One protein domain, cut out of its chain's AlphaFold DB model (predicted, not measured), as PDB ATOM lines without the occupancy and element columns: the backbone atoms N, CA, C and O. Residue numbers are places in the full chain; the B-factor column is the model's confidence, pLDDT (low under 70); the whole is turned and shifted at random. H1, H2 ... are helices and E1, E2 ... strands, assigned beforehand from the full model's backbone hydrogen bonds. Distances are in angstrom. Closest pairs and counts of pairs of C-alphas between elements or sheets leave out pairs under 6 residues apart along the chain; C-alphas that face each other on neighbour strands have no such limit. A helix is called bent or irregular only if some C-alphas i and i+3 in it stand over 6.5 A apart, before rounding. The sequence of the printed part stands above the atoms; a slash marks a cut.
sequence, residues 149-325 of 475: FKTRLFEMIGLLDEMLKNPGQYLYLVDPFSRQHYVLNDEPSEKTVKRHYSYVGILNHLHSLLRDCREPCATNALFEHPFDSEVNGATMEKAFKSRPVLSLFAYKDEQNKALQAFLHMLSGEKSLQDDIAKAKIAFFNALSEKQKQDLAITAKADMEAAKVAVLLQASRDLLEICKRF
ATOM      1  N   PHE A 149      85.013  72.094 116.651       75.81
ATOM      2  CA  PHE A 149      85.869  72.806 117.579       75.81
ATOM      3  C   PHE A 149      85.490  72.470 119.022       75.81
ATOM      4  O   PHE A 149      86.355  72.054 119.783       75.81
ATOM      5  N   LYS A 150      84.198  72.519 119.369       74.94
ATOM      6  CA  LYS A 150      83.685  72.162 120.698       74.94
ATOM      7  C   LYS A 150      84.013  70.721 121.089       74.94
ATOM      8  O   LYS A 150      84.423  70.469 122.216       74.94
ATOM      9  N   THR A 151      83.881  69.775 120.160       76.19
ATOM     10  CA  THR A 151      84.244  68.370 120.410       76.19
ATOM     11  C   THR A 151      85.738  68.242 120.713       76.19
ATOM     12  O   THR A 151      86.110  67.690 121.743       76.19
ATOM     13  N   ARG A 152      86.602  68.824 119.867       80.62
ATOM     14  CA  ARG A 152      88.060  68.834 120.083       80.62
ATOM     15  C   ARG A 152      88.451  69.563 121.371       80.62
ATOM     16  O   ARG A 152      89.371  69.133 122.059       80.62
ATOM     17  N   LEU A 153      87.733  70.631 121.712       84.50
ATOM     18  CA  LEU A 153      87.893  71.385 122.948       84.50
ATOM     19  C   LEU A 153      87.602  70.511 124.170       84.50
ATOM     20  O   LEU A 153      88.446  70.432 125.057       84.50
ATOM     21  N   PHE A 154      86.465  69.810 124.200       83.62
ATOM     22  CA  PHE A 154      86.139  68.900 125.301       83.62
ATOM     23  C   PHE A 154      87.121  67.740 125.417       83.62
ATOM     24  O   PHE A 154      87.578  67.448 126.517       83.62
ATOM     25  N   GLU A 155      87.497  67.120 124.296       82.31
ATOM     26  CA  GLU A 155      88.504  66.057 124.304       82.31
ATOM     27  C   GLU A 155      89.837  66.538 124.884       82.31
ATOM     28  O   GLU A 155      90.493  65.811 125.632       82.31
ATOM     29  N   MET A 156      90.239  67.765 124.547       87.88
ATOM     30  CA  MET A 156      91.465  68.351 125.063       87.88
ATOM     31  C   MET A 156      91.348  68.702 126.548       87.88
ATOM     32  O   MET A 156      92.281  68.434 127.301       87.88
ATOM     33  N   ILE A 157      90.211  69.242 126.994       88.62
ATOM     34  CA  ILE A 157      89.947  69.508 128.414       88.62
ATOM     35  C   ILE A 157      90.015  68.207 129.221       88.62
ATOM     36  O   ILE A 157      90.729  68.169 130.221       88.62
ATOM     37  N   GLY A 158      89.350  67.140 128.768       84.88
ATOM     38  CA  GLY A 158      89.385  65.831 129.430       84.88
ATOM     39  C   GLY A 158      90.795  65.235 129.473       84.88
ATOM     40  O   GLY A 158      91.226  64.719 130.504       84.88
ATOM     41  N   LEU A 159      91.568  65.372 128.388       86.44
ATOM     42  CA  LEU A 159      92.972  64.955 128.361       86.44
ATOM     43  C   LEU A 159      93.827  65.726 129.371       86.44
ATOM     44  O   LEU A 159      94.598  65.106 130.104       86.44
ATOM     45  N   LEU A 160      93.702  67.054 129.416       89.81
ATOM     46  CA  LEU A 160      94.453  67.879 130.363       89.81
ATOM     47  C   LEU A 160      94.058  67.581 131.811       89.81
ATOM     48  O   LEU A 160      94.940  67.474 132.658       89.81
ATOM     49  N   ASP A 161      92.768  67.402 132.094       87.06
ATOM     50  CA  ASP A 161      92.282  67.032 133.426       87.06
ATOM     51  C   ASP A 161      92.891  65.699 133.891       87.06
ATOM     52  O   ASP A 161      93.464  65.611 134.979       87.06
ATOM     53  N   GLU A 162      92.885  64.676 133.031       83.06
ATOM     54  CA  GLU A 162      93.450  63.368 133.370       83.06
ATOM     55  C   GLU A 162      94.969  63.422 133.609       83.06
ATOM     56  O   GLU A 162      95.495  62.793 134.534       83.06
ATOM     57  N   MET A 163      95.680  64.231 132.824       84.50
ATOM     58  CA  MET A 163      97.110  64.481 133.014       84.50
ATOM     59  C   MET A 163      97.414  65.176 134.343       84.50
ATOM     60  O   MET A 163      98.379  64.822 135.027       84.50
ATOM     61  N   LEU A 164      96.600  66.168 134.705       87.12
ATOM     62  CA  LEU A 164      96.793  66.995 135.891       87.12
ATOM     63  C   LEU A 164      96.404  66.271 137.189       87.12
ATOM     64  O   LEU A 164      96.953  66.601 138.239       87.12
ATOM     65  N   LYS A 165      95.541  65.247 137.133       85.19
ATOM     66  CA  LYS A 165      95.245  64.372 138.285       85.19
ATOM     67  C   LYS A 165      96.447  63.540 138.727       85.19
ATOM     68  O   LYS A 165      96.625  63.315 139.922       85.19
ATOM     69  N   ASN A 166      97.267  63.070 137.782       78.06
ATOM     70  CA  ASN A 166      98.360  62.129 138.050       78.06
ATOM     71  C   ASN A 166      99.680  62.536 137.359       78.06
ATOM     72  O   ASN A 166     100.244  61.755 136.582       78.06
ATOM     73  N   PRO A 167     100.249  63.722 137.660       79.38
ATOM     74  CA  PRO A 167     101.433  64.227 136.961       79.38
ATOM     75  C   PRO A 167     102.668  63.326 137.150       79.38
ATOM     76  O   PRO A 167     103.508  63.220 136.259       79.38
ATOM     77  N   GLY A 168     102.758  62.590 138.264       77.06
ATOM     78  CA  GLY A 168     103.848  61.638 138.509       77.06
ATOM     79  C   GLY A 168     103.866  60.412 137.599       77.06
ATOM     80  O   GLY A 168     104.923  59.816 137.424       77.06
ATOM     81  N   GLN A 169     102.735  60.043 136.997       75.88
ATOM     82  CA  GLN A 169     102.664  58.895 136.086       75.88
ATOM     83  C   GLN A 169     102.947  59.290 134.634       75.88
ATOM     84  O   GLN A 169     103.452  58.480 133.855       75.88
ATOM     85  N   TYR A 170     102.624  60.534 134.272       75.12
ATOM     86  CA  TYR A 170     102.534  60.953 132.876       75.12
ATOM     87  C   TYR A 170     103.374  62.172 132.515       75.12
ATOM     88  O   TYR A 170     103.499  62.492 131.343       75.12
ATOM     89  N   LEU A 171     103.950  62.888 133.473       80.12
ATOM     90  CA  LEU A 171     104.647  64.143 133.181       80.12
ATOM     91  C   LEU A 171     106.072  64.130 133.705       80.12
ATOM     92  O   LEU A 171     107.003  64.432 132.955       80.12
ATOM     93  N   TYR A 172     106.242  63.719 134.957       86.88
ATOM     94  CA  TYR A 172     107.523  63.795 135.636       86.88
ATOM     95  C   TYR A 172     108.516  62.746 135.152       86.88
ATOM     96  O   TYR A 172     108.244  61.549 135.184       86.88
ATOM     97  N   LEU A 173     109.704  63.209 134.746       81.88
ATOM     98  CA  LEU A 173     110.862  62.380 134.379       81.88
ATOM     99  C   LEU A 173     110.642  61.454 133.173       81.88
ATOM    100  O   LEU A 173     111.525  60.664 132.837       81.88
ATOM    101  N   VAL A 174     109.506  61.574 132.487       84.31
ATOM    102  CA  VAL A 174     109.257  60.880 131.226       84.31
ATOM    103  C   VAL A 174     109.853  61.695 130.077       84.31
ATOM    104  O   VAL A 174     109.709  62.920 130.033       84.31
ATOM    105  N   ASP A 175     110.525  61.019 129.133       85.44
ATOM    106  CA  ASP A 175     111.004  61.653 127.895       85.44
ATOM    107  C   ASP A 175     109.810  62.349 127.203       85.44
ATOM    108  O   ASP A 175     108.804  61.682 126.937       85.44
ATOM    109  N   PRO A 176     109.899  63.656 126.879       84.69
ATOM    110  CA  PRO A 176     108.825  64.418 126.238       84.69
ATOM    111  C   PRO A 176     108.273  63.823 124.937       84.69
ATOM    112  O   PRO A 176     107.174  64.193 124.519       84.69
ATOM    113  N   PHE A 177     109.023  62.930 124.284       85.81
ATOM    114  CA  PHE A 177     108.631  62.227 123.059       85.81
ATOM    115  C   PHE A 177     108.134  60.800 123.298       85.81
ATOM    116  O   PHE A 177     107.616  60.175 122.369       85.81
ATOM    117  N   SER A 178     108.279  60.269 124.512       85.19
ATOM    118  CA  SER A 178     107.743  58.953 124.843       85.19
ATOM    119  C   SER A 178     106.224  58.984 124.788       85.19
ATOM    120  O   SER A 178     105.580  59.877 125.335       85.19
ATOM    121  N   ARG A 179     105.644  57.996 124.102       82.75
ATOM    122  CA  ARG A 179     104.194  57.816 124.084       82.75
ATOM    123  C   ARG A 179     103.744  57.336 125.457       82.75
ATOM    124  O   ARG A 179     104.221  56.317 125.947       82.75
ATOM    125  N   GLN A 180     102.806  58.059 126.040       81.00
ATOM    126  CA  GLN A 180     102.189  57.759 127.319       81.00
ATOM    127  C   GLN A 180     100.735  57.368 127.095       81.00
ATOM    128  O   GLN A 180     100.088  57.824 126.151       81.00
ATOM    129  N   HIS A 181     100.242  56.481 127.948       81.19
ATOM    130  CA  HIS A 181      98.904  55.925 127.849       81.19
ATOM    131  C   HIS A 181      97.947  56.722 128.729       81.19
ATOM    132  O   HIS A 181      98.085  56.697 129.945       81.19
ATOM    133  N   TYR A 182      96.956  57.356 128.114       76.31
ATOM    134  CA  TYR A 182      95.927  58.131 128.796       76.31
ATOM    135  C   TYR A 182      94.590  57.423 128.705       76.31
ATOM    136  O   TYR A 182      94.254  56.848 127.667       76.31
ATOM    137  N   VAL A 183      93.840  57.454 129.796       74.94
ATOM    138  CA  VAL A 183      92.563  56.767 129.932       74.94
ATOM    139  C   VAL A 183      91.513  57.824 130.246       74.94
ATOM    140  O   VAL A 183      91.464  58.312 131.364       74.94
ATOM    141  N   LEU A 184      90.706  58.207 129.255       70.12
ATOM    142  CA  LEU A 184      89.660  59.217 129.450       70.12
ATOM    143  C   LEU A 184      88.409  58.536 130.025       70.12
ATOM    144  O   LEU A 184      87.841  57.647 129.382       70.12
ATOM    145  N   ASN A 185      88.020  58.922 131.242       62.06
ATOM    146  CA  ASN A 185      86.888  58.366 131.990       62.06
ATOM    147  C   ASN A 185      85.743  59.385 132.061       62.06
ATOM    148  O   ASN A 185      85.443  59.884 133.141       62.06
ATOM    149  N   ASP A 186      85.114  59.703 130.931       55.88
ATOM    150  CA  ASP A 186      84.110  60.776 130.928       55.88
ATOM    151  C   ASP A 186      82.661  60.311 131.162       55.88
ATOM    152  O   ASP A 186      81.826  61.153 131.464       55.88
ATOM    153  N   GLU A 187      82.328  59.009 131.147       43.94
ATOM    154  CA  GLU A 187      80.963  58.548 131.486       43.94
ATOM    155  C   GLU A 187      80.884  57.131 132.100       43.94
ATOM    156  O   GLU A 187      81.718  56.267 131.804       43.94
ATOM    157  N   PRO A 188      79.845  56.840 132.919       47.06
ATOM    158  CA  PRO A 188      79.607  55.526 133.507       47.06
ATOM    159  C   PRO A 188      78.958  54.578 132.484       47.06
ATOM    160  O   PRO A 188      77.807  54.185 132.636       47.06
ATOM    161  N   SER A 189      79.673  54.193 131.426       45.91
ATOM    162  CA  SER A 189      79.323  53.001 130.637       45.91
ATOM    163  C   SER A 189      80.509  52.494 129.803       45.91
ATOM    164  O   SER A 189      80.901  53.085 128.807       45.91
ATOM    165  N   GLU A 190      81.097  51.382 130.252       45.03
ATOM    166  CA  GLU A 190      81.785  50.305 129.503       45.03
ATOM    167  C   GLU A 190      82.827  50.594 128.389       45.03
ATOM    168  O   GLU A 190      83.432  49.643 127.890       45.03
ATOM    169  N   LYS A 191      83.134  51.836 128.000       53.19
ATOM    170  CA  LYS A 191      84.107  52.140 126.933       53.19
ATOM    171  C   LYS A 191      85.144  53.151 127.381       53.19
ATOM    172  O   LYS A 191      85.159  54.304 126.967       53.19
ATOM    173  N   THR A 192      86.079  52.674 128.187       62.09
ATOM    174  CA  THR A 192      87.285  53.422 128.517       62.09
ATOM    175  C   THR A 192      88.113  53.670 127.252       62.09
ATOM    176  O   THR A 192      88.660  52.730 126.665       62.09
ATOM    177  N   VAL A 193      88.217  54.926 126.806       62.06
ATOM    178  CA  VAL A 193      89.003  55.268 125.614       62.06
ATOM    179  C   VAL A 193      90.466  55.425 126.017       62.06
ATOM    180  O   VAL A 193      90.841  56.360 126.722       62.06
ATOM    181  N   LYS A 194      91.309  54.499 125.548       70.56
ATOM    182  CA  LYS A 194      92.765  54.577 125.717       70.56
ATOM    183  C   LYS A 194      93.374  55.378 124.570       70.56
ATOM    184  O   LYS A 194      93.283  54.956 123.418       70.56
ATOM    185  N   ARG A 195      94.021  56.503 124.875       74.00
ATOM    186  CA  ARG A 195      94.762  57.326 123.906       74.00
ATOM    187  C   ARG A 195      96.262  57.296 124.198       74.00
ATOM    188  O   ARG A 195      96.685  56.991 125.314       74.00
ATOM    189  N   HIS A 196      97.078  57.577 123.184       80.81
ATOM    190  CA  HIS A 196      98.534  57.627 123.317       80.81
ATOM    191  C   HIS A 196      99.058  58.992 122.897       80.81
ATOM    192  O   HIS A 196      99.024  59.313 121.710       80.81
ATOM    193  N   TYR A 197      99.579  59.761 123.851       81.00
ATOM    194  CA  TYR A 197     100.177  61.066 123.580       81.00
ATOM    195  C   TYR A 197     101.562  61.171 124.206       81.00
ATOM    196  O   TYR A 197     101.845  60.544 125.218       81.00
ATOM    197  N   SER A 198     102.437  61.949 123.584       87.25
ATOM    198  CA  SER A 198     103.664  62.436 124.212       87.25
ATOM    199  C   SER A 198     103.455  63.887 124.635       87.25
ATOM    200  O   SER A 198     102.593  64.559 124.063       87.25
ATOM    201  N   TYR A 199     104.241  64.402 125.582       89.19
ATOM    202  CA  TYR A 199     104.121  65.799 126.022       89.19
ATOM    203  C   TYR A 199     104.234  66.791 124.849       89.19
ATOM    204  O   TYR A 199     103.419  67.701 124.716       89.19
ATOM    205  N   VAL A 200     105.171  66.559 123.920       86.94
ATOM    206  CA  VAL A 200     105.281  67.359 122.683       86.94
ATOM    207  C   VAL A 200     104.029  67.229 121.811       86.94
ATOM    208  O   VAL A 200     103.565  68.214 121.242       86.94
ATOM    209  N   GLY A 201     103.461  66.024 121.717       84.50
ATOM    210  CA  GLY A 201     102.211  65.783 121.000       84.50
ATOM    211  C   GLY A 201     101.025  66.537 121.605       84.50
ATOM    212  O   GLY A 201     100.222  67.083 120.853       84.50
ATOM    213  N   ILE A 202     100.951  66.621 122.937       89.31
ATOM    214  CA  ILE A 202      99.942  67.402 123.666       89.31
ATOM    215  C   ILE A 202     100.091  68.891 123.358       89.31
ATOM    216  O   ILE A 202      99.118  69.509 122.937       89.31
ATOM    217  N   LEU A 203     101.296  69.457 123.481       90.50
ATOM    218  CA  LEU A 203     101.532  70.874 123.172       90.50
ATOM    219  C   LEU A 203     101.205  71.217 121.714       90.50
ATOM    220  O   LEU A 203     100.616  72.257 121.438       90.50
ATOM    221  N   ASN A 204     101.538  70.330 120.779       83.75
ATOM    222  CA  ASN A 204     101.209  70.527 119.372       83.75
ATOM    223  C   ASN A 204      99.692  70.444 119.113       83.75
ATOM    224  O   ASN A 204      99.149  71.216 118.324       83.75
ATOM    225  N   HIS A 205      98.987  69.528 119.786       83.81
ATOM    226  CA  HIS A 205      97.529  69.439 119.689       83.81
ATOM    227  C   HIS A 205      96.853  70.679 120.288       83.81
ATOM    228  O   HIS A 205      95.953  71.242 119.668       83.81
ATOM    229  N   LEU A 206      97.359  71.152 121.429       89.19
ATOM    230  CA  LEU A 206      96.939  72.389 122.081       89.19
ATOM    231  C   LEU A 206      97.128  73.597 121.166       89.19
ATOM    232  O   LEU A 206      96.184  74.345 120.940       89.19
ATOM    233  N   HIS A 207      98.319  73.756 120.586       86.25
ATOM    234  CA  HIS A 207      98.584  74.815 119.620       86.25
ATOM    235  C   HIS A 207      97.621  74.721 118.434       86.25
ATOM    236  O   HIS A 207      97.083  75.739 118.000       86.25
ATOM    237  N   SER A 208      97.409  73.530 117.867       79.94
ATOM    238  CA  SER A 208      96.485  73.379 116.738       79.94
ATOM    239  C   SER A 208      95.073  73.823 117.112       79.94
ATOM    240  O   SER A 208      94.444  74.525 116.329       79.94
ATOM    241  N   LEU A 209      94.595  73.444 118.299       82.62
ATOM    242  CA  LEU A 209      93.281  73.835 118.800       82.62
ATOM    243  C   LEU A 209      93.184  75.354 118.995       82.62
ATOM    244  O   LEU A 209      92.266  75.976 118.475       82.62
ATOM    245  N   LEU A 210      94.145  75.970 119.688       83.38
ATOM    246  CA  LEU A 210      94.128  77.412 119.964       83.38
ATOM    247  C   LEU A 210      94.249  78.256 118.687       83.38
ATOM    248  O   LEU A 210      93.571  79.272 118.553       83.38
ATOM    249  N   ARG A 211      95.033  77.796 117.705       75.00
ATOM    250  CA  ARG A 211      95.111  78.431 116.384       75.00
ATOM    251  C   ARG A 211      93.763  78.402 115.662       75.00
ATOM    252  O   ARG A 211      93.390  79.393 115.039       75.00
ATOM    253  N   ASP A 212      93.051  77.280 115.736       66.50
ATOM    254  CA  ASP A 212      91.732  77.137 115.114       66.50
ATOM    255  C   ASP A 212      90.678  77.996 115.845       66.50
ATOM    256  O   ASP A 212      89.796  78.553 115.198       66.50
ATOM    257  N   CYS A 213      90.815  78.186 117.165       69.75
ATOM    258  CA  CYS A 213      89.946  79.053 117.972       69.75
ATOM    259  C   CYS A 213      90.033  80.535 117.573       69.75
ATOM    260  O   CYS A 213      89.074  81.275 117.773       69.75
ATOM    261  N   ARG A 214      91.189  80.984 117.053       68.19
ATOM    262  CA  ARG A 214      91.508  82.386 116.697       68.19
ATOM    263  C   ARG A 214      91.321  83.412 117.834       68.19
ATOM    264  O   ARG A 214      91.504  84.606 117.598       68.19
ATOM    265  N   GLU A 215      90.999  82.975 119.051       70.69
ATOM    266  CA  GLU A 215      90.875  83.838 120.224       70.69
ATOM    267  C   GLU A 215      92.237  84.044 120.901       70.69
ATOM    268  O   GLU A 215      92.980  83.078 121.115       70.69
ATOM    269  N   PRO A 216      92.579  85.286 121.284       77.38
ATOM    270  CA  PRO A 216      93.770  85.534 122.074       77.38
ATOM    271  C   PRO A 216      93.596  84.936 123.475       77.38
ATOM    272  O   PRO A 216      92.630  85.230 124.177       77.38
ATOM    273  N   CYS A 217      94.559  84.123 123.900       85.94
ATOM    274  CA  CYS A 217      94.636  83.569 125.250       85.94
ATOM    275  C   CYS A 217      96.090  83.542 125.732       85.94
ATOM    276  O   CYS A 217      97.025  83.611 124.925       85.94
ATOM    277  N   ALA A 218      96.282  83.437 127.048       88.81
ATOM    278  CA  ALA A 218      97.610  83.450 127.655       88.81
ATOM    279  C   ALA A 218      98.474  82.299 127.123       88.81
ATOM    280  O   ALA A 218      99.628  82.503 126.764       88.81
ATOM    281  N   THR A 219      97.894  81.111 126.973       89.75
ATOM    282  CA  THR A 219      98.575  79.924 126.449       89.75
ATOM    283  C   THR A 219      99.064  80.118 125.017       89.75
ATOM    284  O   THR A 219     100.183  79.718 124.699       89.75
ATOM    285  N   ASN A 220      98.274  80.763 124.151       86.94
ATOM    286  CA  ASN A 220      98.725  81.063 122.790       86.94
ATOM    287  C   ASN A 220      99.871  82.087 122.800       86.94
ATOM    288  O   ASN A 220     100.872  81.896 122.111       86.94
ATOM    289  N   ALA A 221      99.782  83.112 123.656       86.31
ATOM    290  CA  ALA A 221     100.855  84.090 123.827       86.31
ATOM    291  C   ALA A 221     102.167  83.449 124.319       86.31
ATOM    292  O   ALA A 221     103.242  83.848 123.876       86.31
ATOM    293  N   LEU A 222     102.103  82.410 125.166       89.12
ATOM    294  CA  LEU A 222     103.294  81.655 125.575       89.12
ATOM    295  C   LEU A 222     103.984  80.984 124.377       89.12
ATOM    296  O   LEU A 222     105.208  81.016 124.289       89.12
ATOM    297  N   PHE A 223     103.234  80.397 123.435       87.69
ATOM    298  CA  PHE A 223     103.827  79.745 122.258       87.69
ATOM    299  C   PHE A 223     104.501  80.719 121.289       87.69
ATOM    300  O   PHE A 223     105.459  80.340 120.604       87.69
ATOM    301  N   GLU A 224     104.010  81.953 121.240       86.94
ATOM    302  CA  GLU A 224     104.551  83.044 120.429       86.94
ATOM    303  C   GLU A 224     105.714  83.770 121.122       86.94
ATOM    304  O   GLU A 224     106.474  84.485 120.463       86.94
ATOM    305  N   HIS A 225     105.899  83.564 122.431       83.94
ATOM    306  CA  HIS A 225     106.952  84.224 123.186       83.94
ATOM    307  C   HIS A 225     108.340  83.764 122.702       83.94
ATOM    308  O   HIS A 225     108.607  82.556 122.625       83.94
ATOM    309  N   PRO A 226     109.255  84.697 122.382       82.31
ATOM    310  CA  PRO A 226     110.616  84.337 122.025       82.31
ATOM    311  C   PRO A 226     111.334  83.731 123.232       82.31
ATOM    312  O   PRO A 226     111.195  84.215 124.358       82.31
ATOM    313  N   PHE A 227     112.118  82.687 122.989       80.62
ATOM    314  CA  PHE A 227     113.080  82.163 123.954       80.62
ATOM    315  C   PHE A 227     114.502  82.364 123.432       80.62
ATOM    316  O   PHE A 227     114.737  82.317 122.222       80.62
ATOM    317  N   ASP A 228     115.443  82.580 124.356       65.25
ATOM    318  CA  ASP A 228     116.866  82.689 124.037       65.25
ATOM    319  C   ASP A 228     117.342  81.369 123.431       65.25
ATOM    320  O   ASP A 228     117.533  80.354 124.102       65.25
ATOM    321  N   SER A 229     117.497  81.384 122.115       60.22
ATOM    322  CA  SER A 229     118.139  80.332 121.351       60.22
ATOM    323  C   SER A 229     119.236  80.975 120.513       60.22
ATOM    324  O   SER A 229     119.151  82.159 120.191       60.22
ATOM    325  N   GLU A 230     120.236  80.194 120.099       56.34
ATOM    326  CA  GLU A 230     121.291  80.652 119.175       56.34
ATOM    327  C   GLU A 230     120.723  81.261 117.872       56.34
ATOM    328  O   GLU A 230     121.416  81.976 117.152       56.34
ATOM    329  N   VAL A 231     119.439  81.014 117.583       55.62
ATOM    330  CA  VAL A 231     118.669  81.640 116.511       55.62
ATOM    331  C   VAL A 231     117.784  82.756 117.085       55.62
ATOM    332  O   VAL A 231     116.797  82.495 117.778       55.62
ATOM    333  N   ASN A 232     118.097  84.011 116.745       55.62
ATOM    334  CA  ASN A 232     117.292  85.178 117.119       55.62
ATOM    335  C   ASN A 232     115.815  85.001 116.714       55.62
ATOM    336  O   ASN A 232     115.493  84.796 115.541       55.62
ATOM    337  N   GLY A 233     114.906  85.123 117.687       62.69
ATOM    338  CA  GLY A 233     113.459  85.089 117.457       62.69
ATOM    339  C   GLY A 233     112.867  83.693 117.229       62.69
ATOM    340  O   GLY A 233     111.850  83.576 116.533       62.69
ATOM    341  N   ALA A 234     113.491  82.637 117.760       75.00
ATOM    342  CA  ALA A 234     112.877  81.314 117.831       75.00
ATOM    343  C   ALA A 234     111.702  81.312 118.823       75.00
ATOM    344  O   ALA A 234     111.802  81.838 119.929       75.00
ATOM    345  N   THR A 235     110.585  80.723 118.401       82.56
ATOM    346  CA  THR A 235     109.356  80.577 119.192       82.56
ATOM    347  C   THR A 235     108.865  79.139 119.087       82.56
ATOM    348  O   THR A 235     109.219  78.414 118.144       82.56
ATOM    349  N   MET A 236     108.030  78.711 120.034       83.06
ATOM    350  CA  MET A 236     107.485  77.352 120.010       83.06
ATOM    351  C   MET A 236     106.506  77.204 118.838       83.06
ATOM    352  O   MET A 236     106.482  76.177 118.161       83.06
ATOM    353  N   GLU A 237     105.784  78.279 118.520       81.38
ATOM    354  CA  GLU A 237     104.937  78.402 117.336       81.38
ATOM    355  C   GLU A 237     105.708  78.106 116.031       81.38
ATOM    356  O   GLU A 237     105.277  77.284 115.218       81.38
ATOM    357  N   LYS A 238     106.896  78.699 115.835       76.44
ATOM    358  CA  LYS A 238     107.748  78.419 114.661       76.44
ATOM    359  C   LYS A 238     108.245  76.975 114.640       76.44
ATOM    360  O   LYS A 238     108.308  76.364 113.566       76.44
ATOM    361  N   ALA A 239     108.584  76.417 115.803       75.44
ATOM    362  CA  ALA A 239     109.023  75.027 115.918       75.44
ATOM    363  C   ALA A 239     107.918  74.036 115.500       75.44
ATOM    364  O   ALA A 239     108.218  73.034 114.847       75.44
ATOM    365  N   PHE A 240     106.650  74.344 115.801       73.88
ATOM    366  CA  PHE A 240     105.500  73.546 115.367       73.88
ATOM    367  C   PHE A 240     105.106  73.794 113.902       73.88
ATOM    368  O   PHE A 240     104.876  72.839 113.164       73.88
ATOM    369  N   LYS A 241     105.070  75.049 113.433       67.75
ATOM    370  CA  LYS A 241     104.679  75.386 112.048       67.75
ATOM    371  C   LYS A 241     105.655  74.867 110.994       67.75
ATOM    372  O   LYS A 241     105.234  74.474 109.910       67.75
ATOM    373  N   SER A 242     106.953  74.873 111.291       54.62
ATOM    374  CA  SER A 242     107.986  74.479 110.322       54.62
ATOM    375  C   SER A 242     108.044  72.971 110.052       54.62
ATOM    376  O   SER A 242     108.742  72.549 109.130       54.62
ATOM    377  N   ARG A 243     107.364  72.134 110.854       57.75
ATOM    378  CA  ARG A 243     107.569  70.677 110.856       57.75
ATOM    379  C   ARG A 243     106.234  69.939 110.981       57.75
ATOM    380  O   ARG A 243     105.632  69.962 112.051       57.75
ATOM    381  N   PRO A 244     105.761  69.266 109.915       51.44
ATOM    382  CA  PRO A 244     104.514  68.507 109.953       51.44
ATOM    383  C   PRO A 244     104.479  67.499 111.111       51.44
ATOM    384  O   PRO A 244     105.486  66.879 111.441       51.44
ATOM    385  N   VAL A 245     103.293  67.240 111.669       47.69
ATOM    386  CA  VAL A 245     103.071  66.273 112.772       47.69
ATOM    387  C   VAL A 245     103.630  64.871 112.464       47.69
ATOM    388  O   VAL A 245     104.012  64.124 113.361       47.69
ATOM    389  N   LEU A 246     103.726  64.518 111.179       43.81
ATOM    390  CA  LEU A 246     104.264  63.243 110.702       43.81
ATOM    391  C   LEU A 246     105.806  63.180 110.682       43.81
ATOM    392  O   LEU A 246     106.351  62.091 110.531       43.81
ATOM    393  N   SER A 247     106.515  64.302 110.862       49.78
ATOM    394  CA  SER A 247     107.984  64.372 110.863       49.78
ATOM    395  C   SER A 247     108.605  64.643 112.240       49.78
ATOM    396  O   SER A 247     109.824  64.772 112.325       49.78
ATOM    397  N   LEU A 248     107.815  64.652 113.327       52.38
ATOM    398  CA  LEU A 248     108.299  64.891 114.703       52.38
ATOM    399  C   LEU A 248     109.505  64.001 115.082       52.38
ATOM    400  O   LEU A 248     110.398  64.423 115.807       52.38
ATOM    401  N   PHE A 249     109.576  62.779 114.546       56.78
ATOM    402  CA  PHE A 249     110.679  61.850 114.818       56.78
ATOM    403  C   PHE A 249     111.959  62.141 114.024       56.78
ATOM    404  O   PHE A 249     113.045  61.880 114.529       56.78
ATOM    405  N   ALA A 250     111.850  62.701 112.815       57.16
ATOM    406  CA  ALA A 250     113.008  63.046 111.981       57.16
ATOM    407  C   ALA A 250     113.781  64.262 112.522       57.16
ATOM    408  O   ALA A 250     114.910  64.519 112.124       57.16
ATOM    409  N   TYR A 251     113.158  64.995 113.443       67.62
ATOM    410  CA  TYR A 251     113.590  66.296 113.930       67.62
ATOM    411  C   TYR A 251     113.629  66.369 115.464       67.62
ATOM    412  O   TYR A 251     113.584  67.460 116.042       67.62
ATOM    413  N   LYS A 252     113.700  65.201 116.121       75.12
ATOM    414  CA  LYS A 252     113.573  65.044 117.577       75.12
ATOM    415  C   LYS A 252     114.548  65.938 118.345       75.12
ATOM    416  O   LYS A 252     114.139  66.588 119.300       75.12
ATOM    417  N   ASP A 253     115.807  66.009 117.919       77.88
ATOM    418  CA  ASP A 253     116.849  66.728 118.664       77.88
ATOM    419  C   ASP A 253     116.625  68.242 118.672       77.88
ATOM    420  O   ASP A 253     116.708  68.887 119.714       77.88
ATOM    421  N   GLU A 254     116.286  68.815 117.523       76.00
ATOM    422  CA  GLU A 254     116.009  70.247 117.380       76.00
ATOM    423  C   GLU A 254     114.700  70.642 118.077       76.00
ATOM    424  O   GLU A 254     114.634  71.685 118.723       76.00
ATOM    425  N   GLN A 255     113.675  69.783 118.022       77.38
ATOM    426  CA  GLN A 255     112.433  69.988 118.770       77.38
ATOM    427  C   GLN A 255     112.642  69.861 120.277       77.38
ATOM    428  O   GLN A 255     112.046  70.617 121.039       77.38
ATOM    429  N   ASN A 256     113.507  68.946 120.718       83.00
ATOM    430  CA  ASN A 256     113.875  68.840 122.122       83.00
ATOM    431  C   ASN A 256     114.634  70.094 122.571       83.00
ATOM    432  O   ASN A 256     114.289  70.660 123.598       83.00
ATOM    433  N   LYS A 257     115.597  70.593 121.784       83.81
ATOM    434  CA  LYS A 257     116.295  71.858 122.084       83.81
ATOM    435  C   LYS A 257     115.322  73.032 122.215       83.81
ATOM    436  O   LYS A 257     115.389  73.755 123.204       83.81
ATOM    437  N   ALA A 258     114.394  73.181 121.268       83.44
ATOM    438  CA  ALA A 258     113.361  74.215 121.326       83.44
ATOM    439  C   ALA A 258     112.462  74.058 122.563       83.44
ATOM    440  O   ALA A 258     112.198  75.033 123.258       83.44
ATOM    441  N   LEU A 259     112.054  72.827 122.888       88.00
ATOM    442  CA  LEU A 259     111.248  72.542 124.072       88.00
ATOM    443  C   LEU A 259     111.986  72.872 125.376       88.00
ATOM    444  O   LEU A 259     111.385  73.434 126.285       88.00
ATOM    445  N   GLN A 260     113.269  72.523 125.484       87.94
ATOM    446  CA  GLN A 260     114.077  72.831 126.667       87.94
ATOM    447  C   GLN A 260     114.241  74.346 126.834       87.94
ATOM    448  O   GLN A 260     114.034  74.857 127.931       87.94
ATOM    449  N   ALA A 261     114.534  75.072 125.749       87.25
ATOM    450  CA  ALA A 261     114.630  76.532 125.772       87.25
ATOM    451  C   ALA A 261     113.293  77.185 126.164       87.25
ATOM    452  O   ALA A 261     113.262  78.088 127.000       87.25
ATOM    453  N   PHE A 262     112.183  76.673 125.629       90.38
ATOM    454  CA  PHE A 262     110.834  77.100 125.985       90.38
ATOM    455  C   PHE A 262     110.529  76.874 127.474       90.38
ATOM    456  O   PHE A 262     110.143  77.811 128.164       90.38
ATOM    457  N   LEU A 263     110.752  75.665 128.003       90.81
ATOM    458  CA  LEU A 263     110.513  75.353 129.419       90.81
ATOM    459  C   LEU A 263     111.428  76.148 130.360       90.81
ATOM    460  O   LEU A 263     110.996  76.551 131.438       90.81
ATOM    461  N   HIS A 264     112.670  76.402 129.951       89.00
ATOM    462  CA  HIS A 264     113.587  77.248 130.707       89.00
ATOM    463  C   HIS A 264     113.096  78.699 130.760       89.00
ATOM    464  O   HIS A 264     113.046  79.284 131.840       89.00
ATOM    465  N   MET A 265     112.670  79.268 129.629       89.94
ATOM    466  CA  MET A 265     112.059  80.603 129.591       89.94
ATOM    467  C   MET A 265     110.846  80.683 130.530       89.94
ATOM    468  O   MET A 265     110.777  81.580 131.369       89.94
ATOM    469  N   LEU A 266     109.961  79.683 130.480       88.88
ATOM    470  CA  LEU A 266     108.770  79.624 131.330       88.88
ATOM    471  C   LEU A 266     109.093  79.549 132.823       88.88
ATOM    472  O   LEU A 266     108.332  80.070 133.631       88.88
ATOM    473  N   SER A 267     110.218  78.940 133.207       85.06
ATOM    474  CA  SER A 267     110.631  78.905 134.616       85.06
ATOM    475  C   SER A 267     110.893  80.304 135.201       85.06
ATOM    476  O   SER A 267     110.741  80.502 136.406       85.06
ATOM    477  N   GLY A 268     111.219  81.287 134.351       82.31
ATOM    478  CA  GLY A 268     111.377  82.698 134.717       82.31
ATOM    479  C   GLY A 268     110.126  83.557 134.503       82.31
ATOM    480  O   GLY A 268     110.140  84.742 134.837       82.31
ATOM    481  N   GLU A 269     109.044  82.988 133.964       85.88
ATOM    482  CA  GLU A 269     107.830  83.724 133.616       85.88
ATOM    483  C   GLU A 269     107.034  84.074 134.879       85.88
ATOM    484  O   GLU A 269     106.619  83.193 135.638       85.88
ATOM    485  N   LYS A 270     106.823  85.373 135.127       86.38
ATOM    486  CA  LYS A 270     106.213  85.864 136.377       86.38
ATOM    487  C   LYS A 270     104.770  85.405 136.536       86.38
ATOM    488  O   LYS A 270     104.362  85.074 137.645       86.38
ATOM    489  N   SER A 271     104.021  85.379 135.435       85.75
ATOM    490  CA  SER A 271     102.607  84.988 135.435       85.75
ATOM    491  C   SER A 271     102.379  83.525 135.844       85.75
ATOM    492  O   SER A 271     101.286  83.188 136.290       85.75
ATOM    493  N   LEU A 272     103.412  82.676 135.767       89.56
ATOM    494  CA  LEU A 272     103.331  81.245 136.067       89.56
ATOM    495  C   LEU A 272     103.976  80.847 137.405       89.56
ATOM    496  O   LEU A 272     103.890  79.680 137.783       89.56
ATOM    497  N   GLN A 273     104.609  81.769 138.141       91.25
ATOM    498  CA  GLN A 273     105.435  81.426 139.314       91.25
ATOM    499  C   GLN A 273     104.670  80.679 140.410       91.25
ATOM    500  O   GLN A 273     105.195  79.723 140.980       91.25
ATOM    501  N   ASP A 274     103.420  81.059 140.673       91.31
ATOM    502  CA  ASP A 274     102.592  80.389 141.680       91.31
ATOM    503  C   ASP A 274     102.283  78.937 141.291       91.31
ATOM    504  O   ASP A 274     102.330  78.030 142.129       91.31
ATOM    505  N   ASP A 275     101.985  78.697 140.013       90.31
ATOM    506  CA  ASP A 275     101.700  77.357 139.500       90.31
ATOM    507  C   ASP A 275     102.967  76.507 139.422       90.31
ATOM    508  O   ASP A 275     102.934  75.327 139.775       90.31
ATOM    509  N   ILE A 276     104.099  77.110 139.048       92.69
ATOM    510  CA  ILE A 276     105.416  76.466 139.063       92.69
ATOM    511  C   ILE A 276     105.780  76.053 140.490       92.69
ATOM    512  O   ILE A 276     106.161  74.905 140.714       92.69
ATOM    513  N   ALA A 277     105.609  76.932 141.480       91.38
ATOM    514  CA  ALA A 277     105.901  76.613 142.875       91.38
ATOM    515  C   ALA A 277     105.047  75.437 143.382       91.38
ATOM    516  O   ALA A 277     105.575  74.490 143.973       91.38
ATOM    517  N   LYS A 278     103.739  75.444 143.091       90.38
ATOM    518  CA  LYS A 278     102.829  74.338 143.445       90.38
ATOM    519  C   LYS A 278     103.216  73.033 142.751       90.38
ATOM    520  O   LYS A 278     103.300  71.994 143.407       90.38
ATOM    521  N   ALA A 279     103.490  73.081 141.449       90.50
ATOM    522  CA  ALA A 279     103.892  71.913 140.673       90.50
ATOM    523  C   ALA A 279     105.242  71.349 141.137       90.50
ATOM    524  O   ALA A 279     105.420  70.135 141.170       90.50
ATOM    525  N   LYS A 280     106.173  72.213 141.552       91.62
ATOM    526  CA  LYS A 280     107.469  71.819 142.111       91.62
ATOM    527  C   LYS A 280     107.308  71.089 143.446       91.62
ATOM    528  O   LYS A 280     107.938  70.055 143.655       91.62
ATOM    529  N   ILE A 281     106.423  71.567 144.323       90.31
ATOM    530  CA  ILE A 281     106.085  70.870 145.576       90.31
ATOM    531  C   ILE A 281     105.458  69.500 145.278       90.31
ATOM    532  O   ILE A 281     105.872  68.496 145.857       90.31
ATOM    533  N   ALA A 282     104.500  69.437 144.349       87.75
ATOM    534  CA  ALA A 282     103.867  68.181 143.944       87.75
ATOM    535  C   ALA A 282     104.879  67.183 143.352       87.75
ATOM    536  O   ALA A 282     104.846  66.002 143.697       87.75
ATOM    537  N   PHE A 283     105.819  67.667 142.534       89.69
ATOM    538  CA  PHE A 283     106.930  66.876 142.011       89.69
ATOM    539  C   PHE A 283     107.762  66.270 143.140       89.69
ATOM    540  O   PHE A 283     107.910  65.051 143.193       89.69
ATOM    541  N   PHE A 284     108.241  67.082 144.086       89.75
ATOM    542  CA  PHE A 284     109.035  66.570 145.205       89.75
ATOM    543  C   PHE A 284     108.264  65.578 146.076       89.75
ATOM    544  O   PHE A 284     108.844  64.590 146.522       89.75
ATOM    545  N   ASN A 285     106.967  65.795 146.283       88.12
ATOM    546  CA  ASN A 285     106.122  64.868 147.034       88.12
ATOM    547  C   ASN A 285     105.903  63.533 146.305       88.12
ATOM    548  O   ASN A 285     105.698  62.517 146.963       88.12
ATOM    549  N   ALA A 286     105.968  63.520 144.970       85.81
ATOM    550  CA  ALA A 286     105.873  62.304 144.165       85.81
ATOM    551  C   ALA A 286     107.182  61.489 144.140       85.81
ATOM    552  O   ALA A 286     107.162  60.310 143.787       85.81
ATOM    553  N   LEU A 287     108.318  62.093 144.504       87.50
ATOM    554  CA  LEU A 287     109.609  61.409 144.559       87.50
ATOM    555  C   LEU A 287     109.764  60.589 145.845       87.50
ATOM    556  O   LEU A 287     109.417  61.028 146.941       87.50
ATOM    557  N   SER A 288     110.386  59.416 145.725       87.56
ATOM    558  CA  SER A 288     110.862  58.658 146.889       87.56
ATOM    559  C   SER A 288     111.999  59.391 147.614       87.56
ATOM    560  O   SER A 288     112.738  60.162 147.003       87.56
ATOM    561  N   GLU A 289     112.216  59.096 148.899       88.31
ATOM    562  CA  GLU A 289     113.311  59.697 149.685       88.31
ATOM    563  C   GLU A 289     114.693  59.508 149.039       88.31
ATOM    564  O   GLU A 289     115.518  60.418 149.039       88.31
ATOM    565  N   LYS A 290     114.926  58.361 148.390       88.44
ATOM    566  CA  LYS A 290     116.166  58.115 147.644       88.44
ATOM    567  C   LYS A 290     116.299  59.024 146.417       88.44
ATOM    568  O   LYS A 290     117.396  59.473 146.111       88.44
ATOM    569  N   GLN A 291     115.201  59.302 145.716       87.56
ATOM    570  CA  GLN A 291     115.197  60.197 144.552       87.56
ATOM    571  C   GLN A 291     115.319  61.669 144.950       87.56
ATOM    572  O   GLN A 291     115.917  62.443 144.212       87.56
ATOM    573  N   LYS A 292     114.804  62.060 146.122       86.62
ATOM    574  CA  LYS A 292     114.990  63.419 146.659       86.62
ATOM    575  C   LYS A 292     116.461  63.740 146.940       86.62
ATOM    576  O   LYS A 292     116.849  64.900 146.874       86.62
ATOM    577  N   GLN A 293     117.273  62.724 147.230       88.56
ATOM    578  CA  GLN A 293     118.720  62.858 147.438       88.56
ATOM    579  C   GLN A 293     119.521  62.888 146.123       88.56
ATOM    580  O   GLN A 293     120.711  63.200 146.140       88.56
ATOM    581  N   ASP A 294     118.896  62.578 144.983       89.19
ATOM    582  CA  ASP A 294     119.546  62.617 143.675       89.19
ATOM    583  C   ASP A 294     119.549  64.050 143.119       89.19
ATOM    584  O   ASP A 294     118.549  64.557 142.599       89.19
ATOM    585  N   LEU A 295     120.716  64.692 143.196       84.69
ATOM    586  CA  LEU A 295     120.929  66.053 142.705       84.69
ATOM    587  C   LEU A 295     120.537  66.215 141.226       84.69
ATOM    588  O   LEU A 295     119.968  67.243 140.863       84.69
ATOM    589  N   ALA A 296     120.752  65.202 140.379       84.88
ATOM    590  CA  ALA A 296     120.410  65.275 138.958       84.88
ATOM    591  C   ALA A 296     118.891  65.269 138.716       84.88
ATOM    592  O   ALA A 296     118.417  65.879 137.753       84.88
ATOM    593  N   ILE A 297     118.120  64.610 139.586       84.44
ATOM    594  CA  ILE A 297     116.651  64.646 139.559       84.44
ATOM    595  C   ILE A 297     116.159  66.003 140.064       84.44
ATOM    596  O   ILE A 297     115.320  66.632 139.417       84.44
ATOM    597  N   THR A 298     116.712  66.495 141.175       81.62
ATOM    598  CA  THR A 298     116.305  67.794 141.737       81.62
ATOM    599  C   THR A 298     116.621  68.973 140.814       81.62
ATOM    600  O   THR A 298     115.827  69.907 140.741       81.62
ATOM    601  N   ALA A 299     117.702  68.896 140.029       84.56
ATOM    602  CA  ALA A 299     118.060  69.910 139.036       84.56
ATOM    603  C   ALA A 299     117.034  70.033 137.895       84.56
ATOM    604  O   ALA A 299     116.980  71.054 137.217       84.56
ATOM    605  N   LYS A 300     116.197  69.008 137.676       86.81
ATOM    606  CA  LYS A 300     115.128  69.028 136.666       86.81
ATOM    607  C   LYS A 300     113.796  69.543 137.207       86.81
ATOM    608  O   LYS A 300     112.874  69.728 136.418       86.81
ATOM    609  N   ALA A 301     113.688  69.785 138.515       88.44
ATOM    610  CA  ALA A 301     112.427  70.126 139.167       88.44
ATOM    611  C   ALA A 301     111.751  71.357 138.548       88.44
ATOM    612  O   ALA A 301     110.537  71.347 138.370       88.44
ATOM    613  N   ASP A 302     112.523  72.379 138.171       88.94
ATOM    614  CA  ASP A 302     111.975  73.604 137.578       88.94
ATOM    615  C   ASP A 302     111.387  73.358 136.187       88.94
ATOM    616  O   ASP A 302     110.289  73.820 135.889       88.94
ATOM    617  N   MET A 303     112.053  72.552 135.357       89.94
ATOM    618  CA  MET A 303     111.536  72.194 134.033       89.94
ATOM    619  C   MET A 303     110.318  71.273 134.131       89.94
ATOM    620  O   MET A 303     109.355  71.443 133.387       89.94
ATOM    621  N   GLU A 304     110.335  70.305 135.052       91.06
ATOM    622  CA  GLU A 304     109.197  69.415 135.306       91.06
ATOM    623  C   GLU A 304     107.983  70.183 135.854       91.06
ATOM    624  O   GLU A 304     106.850  69.929 135.445       91.06
ATOM    625  N   ALA A 305     108.211  71.173 136.720       90.50
ATOM    626  CA  ALA A 305     107.173  72.073 137.206       90.50
ATOM    627  C   ALA A 305     106.636  72.992 136.098       90.50
ATOM    628  O   ALA A 305     105.421  73.151 135.977       90.50
ATOM    629  N   ALA A 306     107.513  73.528 135.243       91.62
ATOM    630  CA  ALA A 306     107.123  74.345 134.096       91.62
ATOM    631  C   ALA A 306     106.222  73.574 133.119       91.62
ATOM    632  O   ALA A 306     105.251  74.141 132.618       91.62
ATOM    633  N   LYS A 307     106.464  72.268 132.899       92.75
ATOM    634  CA  LYS A 307     105.559  71.434 132.084       92.75
ATOM    635  C   LYS A 307     104.131  71.461 132.624       92.75
ATOM    636  O   LYS A 307     103.185  71.670 131.873       92.75
ATOM    637  N   VAL A 308     103.974  71.259 133.931       92.38
ATOM    638  CA  VAL A 308     102.658  71.233 134.584       92.38
ATOM    639  C   VAL A 308     102.008  72.616 134.568       92.38
ATOM    640  O   VAL A 308     100.815  72.713 134.294       92.38
ATOM    641  N   ALA A 309     102.778  73.685 134.795       91.88
ATOM    642  CA  ALA A 309     102.268  75.056 134.775       91.88
ATOM    643  C   ALA A 309     101.659  75.436 133.413       91.88
ATOM    644  O   ALA A 309     100.573  76.012 133.371       91.88
ATOM    645  N   VAL A 310     102.287  75.034 132.300       92.44
ATOM    646  CA  VAL A 310     101.725  75.236 130.950       92.44
ATOM    647  C   VAL A 310     100.385  74.525 130.793       92.44
ATOM    648  O   VAL A 310      99.439  75.109 130.272       92.44
ATOM    649  N   LEU A 311     100.275  73.277 131.256       92.81
ATOM    650  CA  LEU A 311      99.028  72.513 131.149       92.81
ATOM    651  C   LEU A 311      97.921  73.072 132.051       92.81
ATOM    652  O   LEU A 311      96.756  73.050 131.661       92.81
ATOM    653  N   LEU A 312      98.272  73.609 133.225       91.50
ATOM    654  CA  LEU A 312      97.334  74.308 134.106       91.50
ATOM    655  C   LEU A 312      96.811  75.594 133.463       91.50
ATOM    656  O   LEU A 312      95.599  75.814 133.460       91.50
ATOM    657  N   GLN A 313      97.696  76.415 132.889       93.06
ATOM    658  CA  GLN A 313      97.290  77.624 132.170       93.06
ATOM    659  C   GLN A 313      96.400  77.274 130.972       93.06
ATOM    660  O   GLN A 313      95.322  77.844 130.820       93.06
ATOM    661  N   ALA A 314      96.796  76.266 130.191       92.50
ATOM    662  CA  ALA A 314      96.010  75.760 129.073       92.50
ATOM    663  C   ALA A 314      94.624  75.284 129.512       92.50
ATOM    664  O   ALA A 314      93.628  75.633 128.892       92.50
ATOM    665  N   SER A 315      94.538  74.525 130.605       91.38
ATOM    666  CA  SER A 315      93.261  74.056 131.143       91.38
ATOM    667  C   SER A 315      92.340  75.223 131.517       91.38
ATOM    668  O   SER A 315      91.166  75.213 131.148       91.38
ATOM    669  N   ARG A 316      92.867  76.267 132.176       90.81
ATOM    670  CA  ARG A 316      92.095  77.477 132.515       90.81
ATOM    671  C   ARG A 316      91.589  78.194 131.269       90.81
ATOM    672  O   ARG A 316      90.397  78.486 131.202       90.81
ATOM    673  N   ASP A 317      92.465  78.415 130.291       88.88
ATOM    674  CA  ASP A 317      92.120  79.100 129.044       88.88
ATOM    675  C   ASP A 317      91.069  78.308 128.254       88.88
ATOM    676  O   ASP A 317      90.068  78.870 127.822       88.88
ATOM    677  N   LEU A 318      91.232  76.986 128.115       88.81
ATOM    678  CA  LEU A 318      90.264  76.139 127.411       88.81
ATOM    679  C   LEU A 318      88.903  76.097 128.122       88.81
ATOM    680  O   LEU A 318      87.870  76.103 127.455       88.81
ATOM    681  N   LEU A 319      88.875  76.083 129.458       86.75
ATOM    682  CA  LEU A 319      87.629  76.169 130.226       86.75
ATOM    683  C   LEU A 319      86.961  77.538 130.079       86.75
ATOM    684  O   LEU A 319      85.734  77.615 130.022       86.75
ATOM    685  N   GLU A 320      87.738  78.618 130.030       85.31
ATOM    686  CA  GLU A 320      87.219  79.963 129.788       85.31
ATOM    687  C   GLU A 320      86.635  80.092 128.380       85.31
ATOM    688  O   GLU A 320      85.496  80.539 128.241       85.31
ATOM    689  N   ILE A 321      87.365  79.619 127.369       82.75
ATOM    690  CA  ILE A 321      86.883  79.501 125.992       82.75
ATOM    691  C   ILE A 321      85.574  78.705 125.999       82.75
ATOM    692  O   ILE A 321      84.541  79.212 125.574       82.75
ATOM    693  N   CYS A 322      85.556  77.512 126.600       80.50
ATOM    694  CA  CYS A 322      84.367  76.660 126.672       80.50
ATOM    695  C   CYS A 322      83.149  77.354 127.302       80.50
ATOM    696  O   CYS A 322      82.027  77.118 126.862       80.50
ATOM    697  N   LYS A 323      83.342  78.201 128.322       78.19
ATOM    698  CA  LYS A 323      82.251  78.954 128.969       78.19
ATOM    699  C   LYS A 323      81.659  80.044 128.078       78.19
ATOM    700  O   LYS A 323      80.514  80.426 128.291       78.19
ATOM    701  N   ARG A 324      82.439  80.559 127.128       72.81
ATOM    702  CA  ARG A 324      82.022  81.590 126.167       72.81
ATOM    703  C   ARG A 324      81.395  80.995 124.906       72.81
ATOM    704  O   ARG A 324      80.768  81.723 124.143       72.81
ATOM    705  N   PHE A 325      81.539  79.687 124.691       65.88
ATOM    706  CA  PHE A 325      80.865  78.986 123.603       65.88
ATOM    707  C   PHE A 325      79.371  78.830 123.910       65.88
ATOM    708  O   PHE A 325      78.962  77.943 124.663       65.88
TER     709      PHE A 325
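What this domain is: This is residues 149 to 325 of the 475 residues of an uncharacterized protein of Legionella erythra (UniProt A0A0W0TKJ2). One long helix, H10, runs through the core, with helices packed on several sides of it: H1 and H3 run roughly alongside it as a bundle, H7 and H6 cross its first half, and H4 crosses its second half. H5 packs on H4 and H6, a small two-stranded hairpin, E1 and E2, covers part of H1, and the short helices H8 and H9 make a loop that leads from H7 to H10. The printed part has 177 residues with ten named helices and two named strands, in the order H1, H2, E1, E2, H3 to H10; the sheet E1 - E2 is antiparallel and the class is mostly helix. The whole is compact, with a radius of gyration of the C-alphas of 16.2 A, and rounded, with spans of 44 by 42 by 33 A.

How they stand to each other: E1, residues 180 to 184, and E2, residues 193 to 197, form an antiparallel hairpin; their directions differ by 146 degrees. N 182 and O 195 are within hydrogen-bond range at 2.8 A, as are N 184 and O 193 at 3.1 A. The closest C-alphas of E1 and H1, residues 149 to 165, are those of Leu 184 and Gly 158, 6.6 A apart. H1, H3, residues 199 to 213, and H10, residues 301 to 324, form a bundle, three helices roughly alongside one another. H1 touches H10, closest at Ile 157 and Ser 315, with C-alphas 6.3 A apart, opposite ways at 36 degrees, only just a steep tilt. With residues 149 to 156 alone, H1 touches H3, closest at the C-alphas of Leu 153 and Leu 209, 7.2 A apart. H10 is the hub, touching four helices. With residues 301 to 312 alone, it touches H7, residues 270 to 286, closest at the C-alphas of Ala 279 and Ala 305, 4.8 A apart, at a steep tilt of 61 degrees, opposite ways. With residues 302 to 307 alone, H10 touches residues 260 to 267 of H6, residues 252 to 267, about perpendicular at 82 degrees; the C-alphas of Leu 263 and Met 303 are closest, at 5.7 A. With residues 310 to 317 alone, it touches H4, residues 218 to 224, closest at the C-alphas of Thr 219 and Ala 314, 5.6 A apart. H5, residues 236 to 241, touches H4, with the C-alphas of Phe 223 and Met 236 closest at 4.9 A, and forms a helical hairpin with H6. H2, residues 167 to 170, and H7 only just touch, with 3 pairs of C-alphas within 8 A, the closest being Gly 168 and Ala 286 at 6.0 A. H8, residues 289 to 292, and H9, residues 295 to 298, touch no helix. Every O i to N i+4 pair is within hydrogen-bond range in H1, H3, H4, H5 and H6; in H7 it is 11 of 13 and in H10 19 of 20, while H2, H8 and H9 are too short for such a pair.

Where its parts are: H1 begins at C-alpha 149, (85.869, 72.806, 117.579), and is 24.2 A long. E1 and E2 are each 12.8 A long, H3 21.0 A, H6 22.2 A and H7 24.8 A. H7 is irregular, with C-alphas 271 and 274 7.8 A apart, and has a kink of 27 degrees near residue 277. H10, 35.0 A long, runs from C-alpha 301 at (112.427, 70.126, 139.167) to C-alpha 324 at (82.022, 81.590, 126.167).

The domain as a whole: The C-alphas of Ser 189 and Asn 232 are the two farthest apart, at 51.6 A. The first and last printed C-alphas are 10.0 A apart, and the printed part has no cut. The link from H4 to H5, 11 residues, is long. The mean pLDDT of the printed part is 80.1; 30 residues are under 70, at 185 to 193, 212 to 214, 228 to 233, 241 to 251 and 325.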